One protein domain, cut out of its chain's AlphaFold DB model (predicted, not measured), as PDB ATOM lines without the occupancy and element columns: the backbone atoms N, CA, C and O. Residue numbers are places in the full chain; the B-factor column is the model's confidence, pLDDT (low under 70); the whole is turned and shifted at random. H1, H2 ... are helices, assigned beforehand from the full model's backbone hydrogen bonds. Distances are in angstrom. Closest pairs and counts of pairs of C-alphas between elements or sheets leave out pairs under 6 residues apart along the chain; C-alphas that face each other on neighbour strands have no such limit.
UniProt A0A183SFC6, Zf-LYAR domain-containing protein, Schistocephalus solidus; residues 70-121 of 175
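Overview. This is residues 70 to 121 of the 175 residues of the protein "Zf-LYAR domain-containing protein" of Schistocephalus solidus (UniProt A0A183SFC6). Two helices, H1 and H2, make a loose helical hairpin, the longer H1 first and the shorter H2 folded back along its later part. A third helix, H3, is set off to one side of this pair without touching it, and residues 109 to 114 stick out. The printed part has 52 residues with three named helices, in the order H1, H2, H3, and no named strand; its class is all helix. It is only just compact, close to loose, with a radius of gyration of the C-alphas of 11.4 A and spans of 33 by 25 by 17 A.

Arrangement. Start with H1, residues 70 to 84, and follow the short link of 8 residues to H2, residues 93 to 101. The two form a helical hairpin and run opposite ways at a shallow tilt of 27 degrees. They touch, H1 with residues 80 to 83 alone; look at the closest C-alphas, those of His 80 and Met 101, 5.9 A apart. Another short link of 8 residues leads to H3, residues 110 to 119, which is apart from both H1 and H2. In H1, H2 and H3 every O i to N i+4 pair is within hydrogen-bond range.

Along the chain. Find C-alpha 70 at (218.410, 130.013, 163.177); from there H1 runs 21.3 A to C-alpha 84. H2 begins at C-alpha 93, at (223.049, 154.140, 176.223), and covers 12.0 A. H3 covers 14.4 A and ends at C-alpha 119, at (233.203, 151.239, 161.051).

Size, cuts and confidence. The two C-alphas farthest apart are those of Ser 70 and Pro 90, at 34.1 A. The printed part has no cut, and neither link is long. In the B-factor column you will find pLDDT under 70 at residues 87 to 93 and 118 to 121; the mean of the printed part is 79.0.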
ATOM      1  N   SER A  70     219.263 130.158 161.982       82.62
ATOM      2  CA  SER A  70     218.410 130.013 163.177       82.62
ATOM      3  C   SER A  70     219.143 130.450 164.443       82.62
ATOM      4  O   SER A  70     218.655 131.282 165.198       82.62
ATOM      5  N   LYS A  71     220.391 129.988 164.613       86.69
ATOM      6  CA  LYS A  71     221.237 130.375 165.752       86.69
ATOM      7  C   LYS A  71     221.538 131.873 165.763       86.69
ATOM      8  O   LYS A  71     221.856 132.421 166.815       86.69
ATOM      9  N   GLN A  72     221.605 132.518 164.600       86.50
ATOM     10  CA  GLN A  72     221.870 133.953 164.495       86.50
ATOM     11  C   GLN A  72     220.623 134.768 164.849       86.50
ATOM     12  O   GLN A  72     220.757 135.752 165.566       86.50
ATOM     13  N   MET A  73     219.440 134.334 164.408       85.25
ATOM     14  CA  MET A  73     218.161 134.948 164.773       85.25
ATOM     15  C   MET A  73     217.905 134.858 166.274       85.25
ATOM     16  O   MET A  73     217.705 135.886 166.908       85.25
ATOM     17  N   GLU A  74     218.040 133.660 166.846       90.12
ATOM     18  CA  GLU A  74     217.887 133.422 168.285       90.12
ATOM     19  C   GLU A  74     218.836 134.308 169.109       90.12
ATOM     20  O   GLU A  74     218.466 134.894 170.121       90.12
ATOM     21  N   TRP A  75     220.076 134.473 168.642       90.25
ATOM     22  CA  TRP A  75     221.030 135.381 169.273       90.25
ATOM     23  C   TRP A  75     220.587 136.845 169.218       90.25
ATOM     24  O   TRP A  75     220.682 137.544 170.225       90.25
ATOM     25  N   THR A  76     220.136 137.322 168.056       89.12
ATOM     26  CA  THR A  76     219.659 138.702 167.911       89.12
ATOM     27  C   THR A  76     218.449 138.949 168.817       89.12
ATOM     28  O   THR A  76     218.410 139.969 169.502       89.12
ATOM     29  N   GLU A  77     217.527 137.991 168.909       91.00
ATOM     30  CA  GLU A  77     216.351 138.052 169.782       91.00
ATOM     31  C   GLU A  77     216.733 138.107 171.270       91.00
ATOM     32  O   GLU A  77     216.258 138.972 172.005       91.00
ATOM     33  N   GLN A  78     217.683 137.275 171.709       91.38
ATOM     34  CA  GLN A  78     218.232 137.339 173.070       91.38
ATOM     35  C   GLN A  78     218.923 138.674 173.378       91.38
ATOM     36  O   GLN A  78     218.958 139.119 174.526       91.38
ATOM     37  N   VAL A  79     219.546 139.305 172.382       88.88
ATOM     38  CA  VAL A  79     220.157 140.628 172.546       88.88
ATOM     39  C   VAL A  79     219.072 141.695 172.686       88.88
ATOM     40  O   VAL A  79     219.172 142.530 173.583       88.88
ATOM     41  N   HIS A  80     218.024 141.651 171.860       89.50
ATOM     42  CA  HIS A  80     216.893 142.583 171.926       89.50
ATOM     43  C   HIS A  80     216.141 142.497 173.258       89.50
ATOM     44  O   HIS A  80     215.888 143.538 173.860       89.50
ATOM     45  N   SER A  81     215.880 141.292 173.771       89.62
ATOM     46  CA  SER A  81     215.196 141.101 175.062       89.62
ATOM     47  C   SER A  81     216.019 141.582 176.261       89.62
ATOM     48  O   SER A  81     215.488 142.145 177.215       89.62
ATOM     49  N   ARG A  82     217.346 141.423 176.221       87.81
ATOM     50  CA  ARG A  82     218.225 141.981 177.260       87.81
ATOM     51  C   ARG A  82     218.314 143.501 177.184       87.81
ATOM     52  O   ARG A  82     218.397 144.146 178.222       87.81
ATOM     53  N   LEU A  83     218.306 144.065 175.976       85.25
ATOM     54  CA  LEU A  83     218.342 145.513 175.762       85.25
ATOM     55  C   LEU A  83     217.057 146.197 176.244       85.25
ATOM     56  O   LEU A  83     217.156 147.272 176.828       85.25
ATOM     57  N   SER A  84     215.882 145.586 176.048       83.81
ATOM     58  CA  SER A  84     214.605 146.149 176.516       83.81
ATOM     59  C   SER A  84     214.506 146.214 178.040       83.81
ATOM     60  O   SER A  84     213.887 147.128 178.573       83.81
ATOM     61  N   ASN A  85     215.144 145.273 178.737       83.44
ATOM     62  CA  ASN A  85     215.089 145.160 180.195       83.44
ATOM     63  C   ASN A  85     216.236 145.899 180.909       83.44
ATOM     64  O   ASN A  85     216.330 145.845 182.134       83.44
ATOM     65  N   PHE A  86     217.145 146.551 180.175       74.94
ATOM     66  CA  PHE A  86     218.335 147.163 180.762       74.94
ATOM     67  C   PHE A  86     218.058 148.595 181.263       74.94
ATOM     68  O   PHE A  86     217.743 149.466 180.447       74.94
ATOM     69  N   PRO A  87     218.240 148.897 182.566       69.50
ATOM     70  CA  PRO A  87     218.136 150.260 183.079       69.50
ATOM     71  C   PRO A  87     219.343 151.083 182.609       69.50
ATOM     72  O   PRO A  87     220.462 150.970 183.111       69.50
ATOM     73  N   ALA A  88     219.127 151.902 181.586       65.50
ATOM     74  CA  ALA A  88     220.150 152.749 180.995       65.50
ATOM     75  C   ALA A  88     220.482 153.967 181.881       65.50
ATOM     76  O   ALA A  88     219.601 154.760 182.202       65.50
ATOM     77  N   HIS A  89     221.764 154.186 182.200       60.41
ATOM     78  CA  HIS A  89     222.242 155.464 182.749       60.41
ATOM     79  C   HIS A  89     222.080 156.591 181.702       60.41
ATOM     80  O   HIS A  89     222.414 156.381 180.526       60.41
ATOM     81  N   PRO A  90     221.615 157.798 182.081       61.34
ATOM     82  CA  PRO A  90     221.417 158.893 181.132       61.34
ATOM     83  C   PRO A  90     222.739 159.285 180.443       61.34
ATOM     84  O   PRO A  90     223.761 159.457 181.108       61.34
ATOM     85  N   GLY A  91     222.725 159.393 179.104       60.91
ATOM     86  CA  GLY A  91     223.784 160.047 178.311       60.91
ATOM     87  C   GLY A  91     224.337 159.283 177.097       60.91
ATOM     88  O   GLY A  91     224.516 159.882 176.043       60.91
ATOM     89  N   VAL A  92     224.593 157.971 177.188       59.38
ATOM     90  CA  VAL A  92     225.302 157.217 176.113       59.38
ATOM     91  C   VAL A  92     224.514 156.005 175.606       59.38
ATOM     92  O   VAL A  92     224.672 155.570 174.465       59.38
ATOM     93  N   ILE A  93     223.623 155.469 176.436       63.41
ATOM     94  CA  ILE A  93     223.049 154.140 176.223       63.41
ATOM     95  C   ILE A  93     221.889 154.170 175.211       63.41
ATOM     96  O   ILE A  93     221.802 153.281 174.369       63.41
ATOM     97  N   ASN A  94     221.085 155.238 175.160       73.25
ATOM     98  CA  ASN A  94     219.884 155.283 174.308       73.25
ATOM     99  C   ASN A  94     220.164 155.178 172.802       73.25
ATOM    100  O   ASN A  94     219.470 154.444 172.098       73.25
ATOM    101  N   LEU A  95     221.184 155.873 172.283       76.31
ATOM    102  CA  LEU A  95     221.470 155.836 170.843       76.31
ATOM    103  C   LEU A  95     222.003 154.465 170.416       76.31
ATOM    104  O   LEU A  95     221.646 153.955 169.355       76.31
ATOM    105  N   MET A  96     222.852 153.864 171.247       77.69
ATOM    106  CA  MET A  96     223.453 152.572 170.953       77.69
ATOM    107  C   MET A  96     222.432 151.438 171.060       77.69
ATOM    108  O   MET A  96     222.375 150.597 170.165       77.69
ATOM    109  N   VAL A  97     221.588 151.462 172.095       81.62
ATOM    110  CA  VAL A  97     220.462 150.536 172.266       81.62
ATOM    111  C   VAL A  97     219.531 150.616 171.062       81.62
ATOM    112  O   VAL A  97     219.291 149.595 170.426       81.62
ATOM    113  N   LYS A  98     219.114 151.824 170.658       82.62
ATOM    114  CA  LYS A  98     218.259 152.024 169.479       82.62
ATOM    115  C   LYS A  98     218.875 151.421 168.214       82.62
ATOM    116  O   LYS A  98     218.229 150.653 167.514       82.62
ATOM    117  N   LYS A  99     220.163 151.674 167.958       82.06
ATOM    118  CA  LYS A  99     220.871 151.111 166.794       82.06
ATOM    119  C   LYS A  99     221.001 149.587 166.823       82.06
ATOM    120  O   LYS A  99     221.082 148.984 165.754       82.06
ATOM    121  N   LEU A 100     221.080 148.979 168.007       85.31
ATOM    122  CA  LEU A 100     221.121 147.525 168.166       85.31
ATOM    123  C   LEU A 100     219.731 146.900 168.000       85.31
ATOM    124  O   LEU A 100     219.627 145.860 167.351       85.31
ATOM    125  N   MET A 101     218.683 147.556 168.500       84.75
ATOM    126  CA  MET A 101     217.286 147.166 168.274       84.75
ATOM    127  C   MET A 101     216.921 147.224 166.785       84.75
ATOM    128  O   MET A 101     216.349 146.275 166.262       84.75
ATOM    129  N   ASP A 102     217.361 148.262 166.069       84.75
ATOM    130  CA  ASP A 102     217.158 148.392 164.616       84.75
ATOM    131  C   ASP A 102     217.956 147.353 163.799       84.75
ATOM    132  O   ASP A 102     217.723 147.161 162.604       84.75
ATOM    133  N   SER A 103     218.964 146.713 164.401       83.94
ATOM    134  CA  SER A 103     219.835 145.777 163.694       83.94
ATOM    135  C   SER A 103     219.308 144.345 163.763       83.94
ATOM    136  O   SER A 103     219.159 143.775 164.838       83.94
ATOM    137  N   SER A 104     219.106 143.729 162.597       82.31
ATOM    138  CA  SER A 104     218.698 142.321 162.471       82.31
ATOM    139  C   SER A 104     219.869 141.328 162.527       82.31
ATOM    140  O   SER A 104     219.671 140.127 162.706       82.31
ATOM    141  N   ASN A 105     221.111 141.810 162.389       85.38
ATOM    142  CA  ASN A 105     222.310 140.974 162.368       85.38
ATOM    143  C   ASN A 105     223.389 141.512 163.319       85.38
ATOM    144  O   ASN A 105     224.216 142.345 162.940       85.38
ATOM    145  N   VAL A 106     223.386 141.006 164.556       86.81
ATOM    146  CA  VAL A 106     224.343 141.396 165.599       86.81
ATOM    147  C   VAL A 106     225.525 140.415 165.638       86.81
ATOM    148  O   VAL A 106     225.327 139.218 165.864       86.81
ATOM    149  N   PRO A 107     226.783 140.872 165.474       89.12
ATOM    150  CA  PRO A 107     227.945 139.991 165.573       89.12
ATOM    151  C   PRO A 107     228.078 139.336 166.958       89.12
ATOM    152  O   PRO A 107     228.171 140.024 167.967       89.12
ATOM    153  N   LYS A 108     228.193 138.002 166.995       87.44
ATOM    154  CA  LYS A 108     228.412 137.222 168.233       87.44
ATOM    155  C   LYS A 108     229.807 137.390 168.832       87.44
ATOM    156  O   LYS A 108     230.005 137.329 170.040       87.44
ATOM    157  N   LYS A 109     230.817 137.548 167.970       86.38
ATOM    158  CA  LYS A 109     232.221 137.635 168.395       86.38
ATOM    159  C   LYS A 109     232.552 139.063 168.811       86.38
ATOM    160  O   LYS A 109     232.473 139.971 167.985       86.38
ATOM    161  N   LYS A 110     233.047 139.226 170.039       83.00
ATOM    162  CA  LYS A 110     233.455 140.507 170.639       83.00
ATOM    163  C   LYS A 110     234.329 141.364 169.710       83.00
ATOM    164  O   LYS A 110     234.021 142.527 169.482       83.00
ATOM    165  N   ALA A 111     235.366 140.781 169.104       84.12
ATOM    166  CA  ALA A 111     236.243 141.501 168.174       84.12
ATOM    167  C   ALA A 111     235.487 142.057 166.952       84.12
ATOM    168  O   ALA A 111     235.639 143.225 166.607       84.12
ATOM    169  N   LYS A 112     234.613 141.248 166.337       82.44
ATOM    170  CA  LYS A 112     233.801 141.671 165.182       82.44
ATOM    171  C   LYS A 112     232.773 142.734 165.566       82.44
ATOM    172  O   LYS A 112     232.506 143.624 164.766       82.44
ATOM    173  N   PHE A 113     232.241 142.663 166.784       84.00
ATOM    174  CA  PHE A 113     231.333 143.667 167.323       84.00
ATOM    175  C   PHE A 113     232.019 145.038 167.441       84.00
ATOM    176  O   PHE A 113     231.570 145.991 166.813       84.00
ATOM    177  N   TYR A 114     233.158 145.136 168.139       80.38
ATOM    178  CA  TYR A 114     233.883 146.411 168.275       80.38
ATOM    179  C   TYR A 114     234.335 146.995 166.940       80.38
ATOM    180  O   TYR A 114     234.242 148.201 166.723       80.38
ATOM    181  N   VAL A 115     234.803 146.138 166.035       80.25
ATOM    182  CA  VAL A 115     235.183 146.551 164.687       80.25
ATOM    183  C   VAL A 115     233.966 147.105 163.936       80.25
ATOM    184  O   VAL A 115     234.039 148.203 163.387       80.25
ATOM    185  N   GLY A 116     232.819 146.421 163.989       70.06
ATOM    186  CA  GLY A 116     231.566 146.884 163.385       70.06
ATOM    187  C   GLY A 116     231.061 148.218 163.948       70.06
ATOM    188  O   GLY A 116     230.604 149.068 163.185       70.06
ATOM    189  N   LEU A 117     231.199 148.445 165.257       72.38
ATOM    190  CA  LEU A 117     230.888 149.726 165.906       72.38
ATOM    191  C   LEU A 117     231.790 150.860 165.398       72.38
ATOM    192  O   LEU A 117     231.307 151.953 165.098       72.38
ATOM    193  N   LYS A 118     233.090 150.578 165.253       60.28
ATOM    194  CA  LYS A 118     234.095 151.539 164.786       60.28
ATOM    195  C   LYS A 118     233.873 151.936 163.323       60.28
ATOM    196  O   LYS A 118     233.957 153.115 162.996       60.28
ATOM    197  N   PHE A 119     233.519 150.978 162.461       55.00
ATOM    198  CA  PHE A 119     233.203 151.239 161.051       55.00
ATOM    199  C   PHE A 119     231.870 151.971 160.850       55.00
ATOM    200  O   PHE A 119     231.732 152.741 159.903       55.00
ATOM    201  N   ARG A 120     230.896 151.793 161.752       58.16
ATOM    202  CA  ARG A 120     229.586 152.464 161.683       58.16
ATOM    203  C   ARG A 120     229.560 153.881 162.285       58.16
ATOM    204  O   ARG A 120     228.476 154.432 162.440       58.16
ATOM    205  N   LYS A 121     230.715 154.488 162.612       50.47
ATOM    206  CA  LYS A 121     230.820 155.785 163.328       50.47
ATOM    207  C   LYS A 121     229.975 155.834 164.613       50.47
ATOM    208  O   LYS A 121     229.473 156.888 164.996       50.47
TER     209      LYS A 121